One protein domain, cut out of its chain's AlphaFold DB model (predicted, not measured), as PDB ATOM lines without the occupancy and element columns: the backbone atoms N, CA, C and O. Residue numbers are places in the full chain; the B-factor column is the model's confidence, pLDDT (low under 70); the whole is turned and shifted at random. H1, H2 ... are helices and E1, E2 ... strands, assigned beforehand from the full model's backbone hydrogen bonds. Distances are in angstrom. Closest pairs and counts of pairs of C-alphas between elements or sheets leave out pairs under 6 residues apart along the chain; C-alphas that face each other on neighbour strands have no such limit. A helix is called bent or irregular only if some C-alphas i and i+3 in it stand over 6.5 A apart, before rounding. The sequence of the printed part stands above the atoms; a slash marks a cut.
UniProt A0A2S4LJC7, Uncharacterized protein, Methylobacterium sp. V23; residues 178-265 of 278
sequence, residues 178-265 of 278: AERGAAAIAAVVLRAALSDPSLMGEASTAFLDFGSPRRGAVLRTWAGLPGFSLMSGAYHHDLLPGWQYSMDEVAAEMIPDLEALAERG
ATOM      1  N   ALA A 178     149.334 104.839 113.475       93.19
ATOM      2  CA  ALA A 178     149.637 105.452 112.188       93.19
ATOM      3  C   ALA A 178     150.627 104.609 111.366       93.19
ATOM      4  O   ALA A 178     150.411 104.411 110.172       93.19
ATOM      5  N   GLU A 179     151.680 104.074 111.992       92.12
ATOM      6  CA  GLU A 179     152.623 103.161 111.330       92.12
ATOM      7  C   GLU A 179     151.949 101.846 110.925       92.12
ATOM      8  O   GLU A 179     152.205 101.349 109.830       92.12
ATOM      9  N   ARG A 180     151.047 101.312 111.760       94.75
ATOM     10  CA  ARG A 180     150.257 100.113 111.429       94.75
ATOM     11  C   ARG A 180     149.349 100.347 110.221       94.75
ATOM     12  O   ARG A 180     149.333  99.537 109.295       94.75
ATOM     13  N   GLY A 181     148.645 101.480 110.190       94.50
ATOM     14  CA  GLY A 181     147.817 101.876 109.048       94.50
ATOM     15  C   GLY A 181     148.636 102.094 107.772       94.50
ATOM     16  O   GLY A 181     148.250 101.629 106.699       94.50
ATOM     17  N   ALA A 182     149.802 102.737 107.882       95.12
ATOM     18  CA  ALA A 182     150.718 102.921 106.759       95.12
ATOM     19  C   ALA A 182     151.251 101.581 106.222       95.12
ATOM     20  O   ALA A 182     151.371 101.419 105.009       95.12
ATOM     21  N   ALA A 183     151.513 100.607 107.100       95.56
ATOM     22  CA  ALA A 183     151.972  99.275 106.708       95.56
ATOM     23  C   ALA A 183     150.908  98.512 105.908       95.56
ATOM     24  O   ALA A 183     151.230  97.923 104.876       95.56
ATOM     25  N   ALA A 184     149.634  98.604 106.312       95.75
ATOM     26  CA  ALA A 184     148.522  97.997 105.578       95.75
ATOM     27  C   ALA A 184     148.419  98.550 104.146       95.75
ATOM     28  O   ALA A 184     148.291  97.795 103.182       95.75
ATOM     29  N   ILE A 185     148.518  99.875 104.002       96.12
ATOM     30  CA  ILE A 185     148.477 100.545 102.695       96.12
ATOM     31  C   ILE A 185     149.682 100.128 101.848       96.12
ATOM     32  O   ILE A 185     149.514  99.768 100.683       96.12
ATOM     33  N   ALA A 186     150.881 100.137 102.432       96.62
ATOM     34  CA  ALA A 186     152.111  99.773 101.740       96.62
ATOM     35  C   ALA A 186     152.070  98.336 101.198       96.62
ATOM     36  O   ALA A 186     152.402  98.120 100.033       96.62
ATOM     37  N   ALA A 187     151.602  97.367 101.993       96.00
ATOM     38  CA  ALA A 187     151.461  95.973 101.568       96.00
ATOM     39  C   ALA A 187     150.539  95.827 100.345       96.00
ATOM     40  O   ALA A 187     150.898  95.176  99.359       96.00
ATOM     41  N   VAL A 188     149.369  96.477 100.379       96.44
ATOM     42  CA  VAL A 188     148.388  96.449  99.280       96.44
ATOM     43  C   VAL A 188     148.963  97.075  98.013       96.44
ATOM     44  O   VAL A 188     148.880  96.489  96.932       96.44
ATOM     45  N   VAL A 189     149.561  98.257  98.142       95.94
ATOM     46  CA  VAL A 189     150.084  99.031  97.014       95.94
ATOM     47  C   VAL A 189     151.287  98.334  96.370       95.94
ATOM     48  O   VAL A 189     151.347  98.241  95.144       95.94
ATOM     49  N   LEU A 190     152.191  97.749  97.164       96.12
ATOM     50  CA  LEU A 190     153.298  96.941  96.643       96.12
ATOM     51  C   LEU A 190     152.793  95.706  95.898       96.12
ATOM     52  O   LEU A 190     153.244  95.437  94.787       96.12
ATOM     53  N   ARG A 191     151.819  94.978  96.454       95.69
ATOM     54  CA  ARG A 191     151.244  93.791  95.802       95.69
ATOM     55  C   ARG A 191     150.592  94.135  94.462       95.69
ATOM     56  O   ARG A 191     150.778  93.412  93.479       95.69
ATOM     57  N   ALA A 192     149.862  95.248  94.416       94.31
ATOM     58  CA  ALA A 192     149.267  95.757  93.189       94.31
ATOM     59  C   ALA A 192     150.345  96.119  92.158       94.31
ATOM     60  O   ALA A 192     150.262  95.672  91.019       94.31
ATOM     61  N   ALA A 193     151.396  96.834  92.562       94.19
ATOM     62  CA  ALA A 193     152.470  97.249  91.662       94.19
ATOM     63  C   ALA A 193     153.371  96.104  91.172       94.19
ATOM     64  O   ALA A 193     153.917  96.178  90.075       94.19
ATOM     65  N   LEU A 194     153.525  95.030  91.951       91.44
ATOM     66  CA  LEU A 194     154.192  93.809  91.482       91.44
ATOM     67  C   LEU A 194     153.376  93.084  90.405       91.44
ATOM     68  O   LEU A 194     153.951  92.448  89.527       91.44
ATOM     69  N   SER A 195     152.047  93.181  90.480       93.12
ATOM     70  CA  SER A 195     151.136  92.591  89.494       93.12
ATOM     71  C   SER A 195     150.996  93.474  88.249       93.12
ATOM     72  O   SER A 195     150.906  92.965  87.135       93.12
ATOM     73  N   ASP A 196     151.006  94.793  88.439       94.12
ATOM     74  CA  ASP A 196     150.955  95.810  87.394       94.12
ATOM     75  C   ASP A 196     152.037  96.881  87.640       94.12
ATOM     76  O   ASP A 196     151.813  97.844  88.382       94.12
ATOM     77  N   PRO A 197     153.209  96.758  86.987       90.69
ATOM     78  CA  PRO A 197     154.313  97.701  87.150       90.69
ATOM     79  C   PRO A 197     153.980  99.154  86.794       90.69
ATOM     80  O   PRO A 197     154.709 100.055  87.213       90.69
ATOM     81  N   SER A 198     152.895  99.422  86.052       91.62
ATOM     82  CA  SER A 198     152.474 100.798  85.750       91.62
ATOM     83  C   SER A 198     152.054 101.569  87.009       91.62
ATOM     84  O   SER A 198     152.225 102.789  87.073       91.62
ATOM     85  N   LEU A 199     151.613 100.855  88.051       93.06
ATOM     86  CA  LEU A 199     151.219 101.423  89.340       93.06
ATOM     87  C   LEU A 199     152.407 101.869  90.200       93.06
ATOM     88  O   LEU A 199     152.206 102.577  91.185       93.06
ATOM     89  N   MET A 200     153.646 101.521  89.831       91.44
ATOM     90  CA  MET A 200     154.828 102.054  90.516       91.44
ATOM     91  C   MET A 200     154.930 103.579  90.358       91.44
ATOM     92  O   MET A 200     155.438 104.265  91.239       91.44
ATOM     93  N   GLY A 201     154.422 104.139  89.259       92.38
ATOM     94  CA  GLY A 201     154.558 105.563  88.961       92.38
ATOM     95  C   GLY A 201     155.986 105.971  88.581       92.38
ATOM     96  O   GLY A 201     156.867 105.140  88.345       92.38
ATOM     97  N   GLU A 202     156.211 107.283  88.482       93.50
ATOM     98  CA  GLU A 202     157.488 107.841  88.032       93.50
ATOM     99  C   GLU A 202     158.634 107.485  88.988       93.50
ATOM    100  O   GLU A 202     158.521 107.625  90.210       93.50
ATOM    101  N   ALA A 203     159.751 107.026  88.419       93.62
ATOM    102  CA  ALA A 203     160.940 106.680  89.179       93.62
ATOM    103  C   ALA A 203     161.856 107.898  89.347       93.62
ATOM    104  O   ALA A 203     162.304 108.486  88.366       93.62
ATOM    105  N   SER A 204     162.215 108.212  90.589       93.50
ATOM    106  CA  SER A 204     163.176 109.263  90.927       93.50
ATOM    107  C   SER A 204     164.495 108.652  91.386       93.50
ATOM    108  O   SER A 204     164.503 107.673  92.132       93.50
ATOM    109  N   THR A 205     165.623 109.215  90.945       92.31
ATOM    110  CA  THR A 205     166.968 108.746  91.322       92.31
ATOM    111  C   THR A 205     167.752 109.870  91.985       92.31
ATOM    112  O   THR A 205     167.869 110.959  91.429       92.31
ATOM    113  N   ALA A 206     168.316 109.591  93.156       88.56
ATOM    114  CA  ALA A 206     169.154 110.504  93.919       88.56
ATOM    115  C   ALA A 206     170.495 109.838  94.252       88.56
ATOM    116  O   ALA A 206     170.566 108.635  94.499       88.56
ATOM    117  N   PHE A 207     171.567 110.627  94.275       85.44
ATOM    118  CA  PHE A 207     172.862 110.185  94.782       85.44
ATOM    119  C   PHE A 207     173.012 110.646  96.232       85.44
ATOM    120  O   PHE A 207     172.963 111.843  96.512       85.44
ATOM    121  N   LEU A 208     173.183 109.695  97.143       82.94
ATOM    122  CA  LEU A 208     173.413 109.936  98.562       82.94
ATOM    123  C   LEU A 208     174.915 109.855  98.848       82.94
ATOM    124  O   LEU A 208     175.542 108.836  98.553       82.94
ATOM    125  N   ASP A 209     175.487 110.908  99.433       78.88
ATOM    126  CA  ASP A 209     176.875 110.923  99.912       78.88
ATOM    127  C   ASP A 209     176.903 110.657 101.423       78.88
ATOM    128  O   ASP A 209     176.447 111.480 102.222       78.88
ATOM    129  N   PHE A 210     177.413 109.491 101.825       75.25
ATOM    130  CA  PHE A 210     177.626 109.161 103.230       75.25
ATOM    131  C   PHE A 210     179.048 109.551 103.658       75.25
ATOM    132  O   PHE A 210     180.035 109.227 102.993       75.25
ATOM    133  N   GLY A 211     179.151 110.221 104.813       63.97
ATOM    134  CA  GLY A 211     180.415 110.678 105.397       63.97
ATOM    135  C   GLY A 211     181.455 109.572 105.658       63.97
ATOM    136  O   GLY A 211     181.174 108.381 105.576       63.97
ATOM    137  N   SER A 212     182.688 109.995 105.968       42.72
ATOM    138  CA  SER A 212     183.920 109.181 105.945       42.72
ATOM    139  C   SER A 212     183.834 107.788 106.615       42.72
ATOM    140  O   SER A 212     183.425 107.706 107.775       42.72
ATOM    141  N   PRO A 213     184.333 106.712 105.962       50.78
ATOM    142  CA  PRO A 213     184.916 106.695 104.616       50.78
ATOM    143  C   PRO A 213     183.832 106.937 103.558       50.78
ATOM    144  O   PRO A 213     182.794 106.289 103.612       50.78
ATOM    145  N   ARG A 214     184.086 107.861 102.610       49.53
ATOM    146  CA  ARG A 214     183.104 108.292 101.598       49.53
ATOM    147  C   ARG A 214     182.500 107.073 100.903       49.53
ATOM    148  O   ARG A 214     183.197 106.378 100.159       49.53
ATOM    149  N   ARG A 215     181.223 106.814 101.160       60.50
ATOM    150  CA  ARG A 215     180.432 105.804 100.456       60.50
ATOM    151  C   ARG A 215     179.293 106.544  99.780       60.50
ATOM    152  O   ARG A 215     178.439 107.099 100.454       60.50
ATOM    153  N   GLY A 216     179.309 106.570  98.454       70.56
ATOM    154  CA  GLY A 216     178.154 107.005  97.684       70.56
ATOM    155  C   GLY A 216     177.167 105.853  97.533       70.56
ATOM    156  O   GLY A 216     177.600 104.722  97.302       70.56
ATOM    157  N   ALA A 217     175.869 106.124  97.628       78.75
ATOM    158  CA  ALA A 217     174.830 105.190  97.208       78.75
ATOM    159  C   ALA A 217     173.872 105.859  96.230       78.75
ATOM    160  O   ALA A 217     173.521 107.028  96.369       78.75
ATOM    161  N   VAL A 218     173.428 105.092  95.242       85.75
ATOM    162  CA  VAL A 218     172.323 105.499  94.379       85.75
ATOM    163  C   VAL A 218     171.040 105.022  95.042       85.75
ATOM    164  O   VAL A 218     170.895 103.824  95.286       85.75
ATOM    165  N   LEU A 219     170.150 105.961  95.350       90.75
ATOM    166  CA  LEU A 219     168.802 105.712  95.837       90.75
ATOM    167  C   LEU A 219     167.830 105.889  94.676       90.75
ATOM    168  O   LEU A 219     167.809 106.940  94.033       90.75
ATOM    169  N   ARG A 220     166.995 104.886  94.436       94.88
ATOM    170  CA  ARG A 220     165.868 104.962  93.511       94.88
ATOM    171  C   ARG A 220     164.565 104.805  94.286       94.88
ATOM    172  O   ARG A 220     164.466 103.933  95.141       94.88
ATOM    173  N   THR A 221     163.587 105.649  93.986       95.69
ATOM    174  CA  THR A 221     162.244 105.662  94.591       95.69
ATOM    175  C   THR A 221     161.184 105.749  93.500       95.69
ATOM    176  O   THR A 221     161.508 106.053  92.348       95.69
ATOM    177  N   TRP A 222     159.931 105.482  93.857       96.62
ATOM    178  CA  TRP A 222     158.800 105.451  92.933       96.62
ATOM    179  C   TRP A 222     157.612 106.212  93.517       96.62
ATOM    180  O   TRP A 222     157.233 105.977  94.661       96.62
ATOM    181  N   ALA A 223     157.020 107.121  92.739       94.56
ATOM    182  CA  ALA A 223     155.949 108.002  93.216       94.56
ATOM    183  C   ALA A 223     154.699 107.245  93.705       94.56
ATOM    184  O   ALA A 223     154.033 107.691  94.636       94.56
ATOM    185  N   GLY A 224     154.393 106.099  93.092       93.69
ATOM    186  CA  GLY A 224     153.278 105.232  93.469       93.69
ATOM    187  C   GLY A 224     153.572 104.313  94.653       93.69
ATOM    188  O   GLY A 224     152.645 103.692  95.158       93.69
ATOM    189  N   LEU A 225     154.821 104.243  95.130       95.75
ATOM    190  CA  LEU A 225     155.242 103.371  96.231       95.75
ATOM    191  C   LEU A 225     155.941 104.172  97.350       95.75
ATOM    192  O   LEU A 225     157.163 104.076  97.506       95.75
ATOM    193  N   PRO A 226     155.207 104.981  98.139       92.81
ATOM    194  CA  PRO A 226     155.794 105.737  99.240       92.81
ATOM    195  C   PRO A 226     156.515 104.825 100.232       92.81
ATOM    196  O   PRO A 226     155.977 103.806 100.654       92.81
ATOM    197  N   GLY A 227     157.734 105.202 100.607       92.44
ATOM    198  CA  GLY A 227     158.569 104.433 101.526       92.44
ATOM    199  C   GLY A 227     159.303 103.249 100.897       92.44
ATOM    200  O   GLY A 227     160.212 102.730 101.534       92.44
ATOM    201  N   PHE A 228     158.991 102.850  99.658       96.44
ATOM    202  CA  PHE A 228     159.717 101.804  98.934       96.44
ATOM    203  C   PHE A 228     160.888 102.384  98.139       96.44
ATOM    204  O   PHE A 228     160.743 103.338  97.366       96.44
ATOM    205  N   SER A 229     162.067 101.788  98.296       94.88
ATOM    206  CA  SER A 229     163.270 102.262  97.615       94.88
ATOM    207  C   SER A 229     164.240 101.146  97.251       94.88
ATOM    208  O   SER A 229     164.254 100.089  97.873       94.88
ATOM    209  N   LEU A 230     165.067 101.391  96.234       93.50
ATOM    210  CA  LEU A 230     166.196 100.551  95.845       93.50
ATOM    211  C   LEU A 230     167.485 101.323  96.114       93.50
ATOM    212  O   LEU A 230     167.713 102.385  95.531       93.50
ATOM    213  N   MET A 231     168.339 100.783  96.977       88.00
ATOM    214  CA  MET A 231     169.605 101.398  97.358       88.00
ATOM    215  C   MET A 231     170.720 100.359  97.333       88.00
ATOM    216  O   MET A 231     170.614  99.293  97.927       88.00
ATOM    217  N   SER A 232     171.822 100.668  96.646       79.25
ATOM    218  CA  SER A 232     173.003  99.782  96.567       79.25
ATOM    219  C   SER A 232     172.697  98.333  96.135       79.25
ATOM    220  O   SER A 232     173.418  97.415  96.513       79.25
ATOM    221  N   GLY A 233     171.643  98.128  95.335       82.19
ATOM    222  CA  GLY A 233     171.240  96.813  94.826       82.19
ATOM    223  C   GLY A 233     170.247  96.035  95.696       82.19
ATOM    224  O   GLY A 233     169.904  94.920  95.318       82.19
ATOM    225  N   ALA A 234     169.760  96.606  96.804       88.31
ATOM    226  CA  ALA A 234     168.742  95.993  97.656       88.31
ATOM    227  C   ALA A 234     167.510  96.895  97.830       88.31
ATOM    228  O   ALA A 234     167.613  98.126  97.804       88.31
ATOM    229  N   TYR A 235     166.347  96.274  97.997       92.44
ATOM    230  CA  TYR A 235     165.085  96.953  98.255       92.44
ATOM    231  C   TYR A 235     164.887  97.201  99.747       92.44
ATOM    232  O   TYR A 235     165.258  96.380 100.584       92.44
ATOM    233  N   HIS A 236     164.277  98.332 100.077       93.38
ATOM    234  CA  HIS A 236     164.013  98.772 101.441       93.38
ATOM    235  C   HIS A 236     162.598  99.333 101.558       93.38
ATOM    236  O   HIS A 236     162.045  99.836 100.577       93.38
ATOM    237  N   HIS A 237     162.056  99.293 102.777       94.62
ATOM    238  CA  HIS A 237     160.836 100.004 103.133       94.62
ATOM    239  C   HIS A 237     161.032 100.830 104.412       94.62
ATOM    240  O   HIS A 237     161.545 100.302 105.399       94.62
ATOM    241  N   ASP A 238     160.589 102.088 104.431       93.44
ATOM    242  CA  ASP A 238     160.772 103.003 105.576       93.44
ATOM    243  C   ASP A 238     160.154 102.475 106.886       93.44
ATOM    244  O   ASP A 238     160.690 102.700 107.969       93.44
ATOM    245  N   LEU A 239     159.051 101.720 106.791       92.81
ATOM    246  CA  LEU A 239     158.382 101.079 107.941       92.81
ATOM    247  C   LEU A 239     159.115  99.840 108.485       92.81
ATOM    248  O   LEU A 239     158.819  99.380 109.591       92.81
ATOM    249  N   LEU A 240     160.082  99.319 107.729       90.75
ATOM    250  CA  LEU A 240     160.922  98.178 108.089       90.75
ATOM    251  C   LEU A 240     162.400  98.614 108.082       90.75
ATOM    252  O   LEU A 240     163.214  98.065 107.333       90.75
ATOM    253  N   PRO A 241     162.791  99.617 108.892       86.12
ATOM    254  CA  PRO A 241     164.117 100.199 108.786       86.12
ATOM    255  C   PRO A 241     165.183  99.195 109.238       86.12
ATOM    256  O   PRO A 241     165.028  98.464 110.218       86.12
ATOM    257  N   GLY A 242     166.293  99.170 108.503       81.31
ATOM    258  CA  GLY A 242     167.384  98.219 108.723       81.31
ATOM    259  C   GLY A 242     167.193  96.860 108.043       81.31
ATOM    260  O   GLY A 242     168.141  96.074 108.044       81.31
ATOM    261  N   TRP A 243     166.038  96.612 107.422       86.12
ATOM    262  CA  TRP A 243     165.794  95.442 106.579       86.12
ATOM    263  C   TRP A 243     166.140  95.728 105.115       86.12
ATOM    264  O   TRP A 243     166.031  96.864 104.641       86.12
ATOM    265  N   GLN A 244     166.626  94.703 104.419       87.94
ATOM    266  CA  GLN A 244     166.988  94.751 103.002       87.94
ATOM    267  C   GLN A 244     166.437  93.500 102.334       87.94
ATOM    268  O   GLN A 244     166.506  92.432 102.936       87.94
ATOM    269  N   TYR A 245     165.940  93.646 101.114       87.56
ATOM    270  CA  TYR A 245     165.271  92.574 100.387       87.56
ATOM    271  C   TYR A 245     165.819  92.483  98.962       87.56
ATOM    272  O   TYR A 245     166.112  93.503  98.327       87.56
ATOM    273  N   SER A 246     165.938  91.272  98.431       88.50
ATOM    274  CA  SER A 246     166.036  91.060  96.983       88.50
ATOM    275  C   SER A 246     164.682  91.313  96.303       88.50
ATOM    276  O   SER A 246     163.659  91.438  96.970       88.50
ATOM    277  N   MET A 247     164.651  91.403  94.967       87.00
ATOM    278  CA  MET A 247     163.382  91.561  94.236       87.00
ATOM    279  C   MET A 247     162.416  90.398  94.519       87.00
ATOM    280  O   MET A 247     161.225  90.625  94.721       87.00
ATOM    281  N   ASP A 248     162.938  89.171  94.584       86.44
ATOM    282  CA  ASP A 248     162.143  87.966  94.846       86.44
ATOM    283  C   ASP A 248     161.579  87.968  96.280       86.44
ATOM    284  O   ASP A 248     160.452  87.534  96.523       86.44
ATOM    285  N   GLU A 249     162.323  88.548  97.224       88.94
ATOM    286  CA  GLU A 249     161.915  88.701  98.625       88.94
ATOM    287  C   GLU A 249     160.885  89.811  98.842       88.94
ATOM    288  O   GLU A 249     160.189  89.793  99.853       88.94
ATOM    289  N   VAL A 250     160.722  90.765  97.916       91.25
ATOM    290  CA  VAL A 250     159.682  91.797  98.074       91.25
ATOM    291  C   VAL A 250     158.304  91.139  98.180       91.25
ATOM    292  O   VAL A 250     157.525  91.459  99.075       91.25
ATOM    293  N   ALA A 251     158.014  90.181  97.296       90.19
ATOM    294  CA  ALA A 251     156.747  89.457  97.305       90.19
ATOM    295  C   ALA A 251     156.673  88.416  98.428       90.19
ATOM    296  O   ALA A 251     155.623  88.258  99.053       90.19
ATOM    297  N   ALA A 252     157.771  87.684  98.635       86.69
ATOM    298  CA  ALA A 252     157.807  86.529  99.524       86.69
ATOM    299  C   ALA A 252     157.965  86.894 101.008       86.69
ATOM    300  O   ALA A 252     157.578  86.094 101.856       86.69
ATOM    301  N   GLU A 253     158.520  88.071 101.321       91.69
ATOM    302  CA  GLU A 253     158.941  88.438 102.681       91.69
ATOM    303  C   GLU A 253     158.532  89.872 103.051       91.69
ATOM    304  O   GLU A 253     157.767  90.052 103.995       91.69
ATOM    305  N   MET A 254     158.930  90.893 102.275       94.00
ATOM    306  CA  MET A 254     158.658  92.302 102.627       94.00
ATOM    307  C   MET A 254     157.160  92.589 102.778       94.00
ATOM    308  O   MET A 254     156.750  93.249 103.732       94.00
ATOM    309  N   ILE A 255     156.335  92.126 101.834       94.56
ATOM    310  CA  ILE A 255     154.883  92.330 101.904       94.56
ATOM    311  C   ILE A 255     154.282  91.600 103.124       94.56
ATOM    312  O   ILE A 255     153.597  92.269 103.898       94.56
ATOM    313  N   PRO A 256     154.555  90.300 103.364       94.25
ATOM    314  CA  PRO A 256     154.154  89.628 104.605       94.25
ATOM    315  C   PRO A 256     154.604  90.325 105.897       94.25
ATOM    316  O   PRO A 256     153.848  90.361 106.867       94.25
ATOM    317  N   ASP A 257     155.799  90.916 105.922       93.38
ATOM    318  CA  ASP A 257     156.295  91.666 107.081       93.38
ATOM    319  C   ASP A 257     155.519  92.972 107.306       93.38
ATOM    320  O   ASP A 257     155.235  93.346 108.446       93.38
ATOM    321  N   LEU A 258     155.126  93.663 106.231       95.38
ATOM    322  CA  LEU A 258     154.237  94.827 106.314       95.38
ATOM    323  C   LEU A 258     152.828  94.429 106.781       95.38
ATOM    324  O   LEU A 258     152.229  95.144 107.583       95.38
ATOM    325  N   GLU A 259     152.315  93.282 106.335       95.38
ATOM    326  CA  GLU A 259     151.034  92.724 106.794       95.38
ATOM    327  C   GLU A 259     151.096  92.358 108.287       95.38
ATOM    328  O   GLU A 259     150.207  92.724 109.056       95.38
ATOM    329  N   ALA A 260     152.183  91.730 108.743       92.44
ATOM    330  CA  ALA A 260     152.414  91.424 110.156       92.44
ATOM    331  C   ALA A 260     152.497  92.688 111.026       92.44
ATOM    332  O   ALA A 260     151.898  92.744 112.108       92.44
ATOM    333  N   LEU A 261     153.182  93.726 110.536       93.12
ATOM    334  CA  LEU A 261     153.258  95.022 111.204       93.12
ATOM    335  C   LEU A 261     151.874  95.671 111.301       93.12
ATOM    336  O   LEU A 261     151.500  96.173 112.361       93.12
ATOM    337  N   ALA A 262     151.094  95.621 110.223       95.50
ATOM    338  CA  ALA A 262     149.740  96.152 110.191       95.50
ATOM    339  C   ALA A 262     148.813  95.423 111.171       95.50
ATOM    340  O   ALA A 262     148.154  96.052 111.996       95.50
ATOM    341  N   GLU A 263     148.771  94.096 111.123       94.38
ATOM    342  CA  GLU A 263     147.800  93.296 111.871       94.38
ATOM    343  C   GLU A 263     148.169  93.148 113.343       94.38
ATOM    344  O   GLU A 263     147.312  93.308 114.212       94.38
ATOM    345  N   ARG A 264     149.440  92.851 113.621       92.31
ATOM    346  CA  ARG A 264     149.907  92.412 114.944       92.31
ATOM    347  C   ARG A 264     150.891  93.380 115.594       92.31
ATOM    348  O   ARG A 264     151.274  93.168 116.737       92.31
ATOM    349  N   GLY A 265     151.295  94.444 114.894       90.62
ATOM    350  CA  GLY A 265     152.347  95.344 115.377       90.62
ATOM    351  C   GLY A 265     153.725  94.675 115.412       90.62
ATOM    352  O   GLY A 265     154.633  95.149 116.093       90.62
TER     353      GLY A 265
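AT A GLANCE: This is residues 178 to 265 of the 278 residues of an uncharacterized protein of Methylobacterium sp. V23 (UniProt A0A2S4LJC7). Two long helices, H1 and H3, lie side by side and run opposite ways, and next to them a strongly twisted sheet of four strands reaches away as a long arm. The arm is the hairpin of E1 and E2, whose tip, residues 210 to 215, sticks out freely; the short strands E3 and E4 lie near the middle of the domain, and the short helix H2 makes a corner at the end of H1. The printed part has 88 residues, with three named helices and four named strands in the order H1 H2 E1 E2 E3 E4 H3. The sheet has the order E1 E2 E3 E4, all antiparallel, and the class is mixed, helices and strands. The whole is compact, with a radius of gyration of the C-alphas of 13.4 A and spans of 40 by 29 by 24 A.

HOW THE PARTS SIT: H1, residues 178 to 195, and H2, residues 197 to 200, only just touch, only at the corner, through residues 192 to 193 of H1; their closest C-alphas, of Ala 193 and Leu 199, are 4.9 A apart. E1, residues 203 to 210, E2, residues 215 to 222, E3, residues 228 to 231, and E4, residues 234 to 237, form a meander, each strand the antiparallel neighbour of the one before. Within hydrogen-bond range are N 206 and O 219 at 2.8 A in the hairpin E1 and E2, N 220 and O 230 at 2.8 A in the hairpin E2 and E3, and N 236 and O 229 at 2.8 A in the hairpin E3 and E4. H3, residues 247 to 264, only grazes the sheet, with its residues 247 to 258. H3 touches H1 at a shallow tilt of 31 degrees, opposite ways; their closest C-alphas, of Arg 180 and Ala 262, are 4.2 A apart. H1 is only just not on the sheet, with 4 pairs of C-alphas within 10 A. Every O i to N i+4 pair is within hydrogen-bond range in H1, 10 of 14 are in H3, and H2 is too short for such a pair.

IN THESE COORDINATES: H1 begins with C-alpha 178 at (149.637, 105.452, 112.188) and is 26.1 A long. E1 is 22.0 A long and E2 22.9 A. H3 is 24.7 A long and ends with C-alpha 264 at (149.907, 92.412, 114.944). It has a kink of 31 degrees near residue 254 and is irregular, but only just: C-alphas 252 and 255 are 6.9 A apart.

THE WHOLE: The two C-alphas farthest apart, of Ser 195 and Ser 212, are 40.3 A apart. The printed part has no cut. No link is long; that from E4 to H3, 9 residues, is short and the others are tight. The mean pLDDT of the printed part is 89.1, and residues 211 to 215 are under 70.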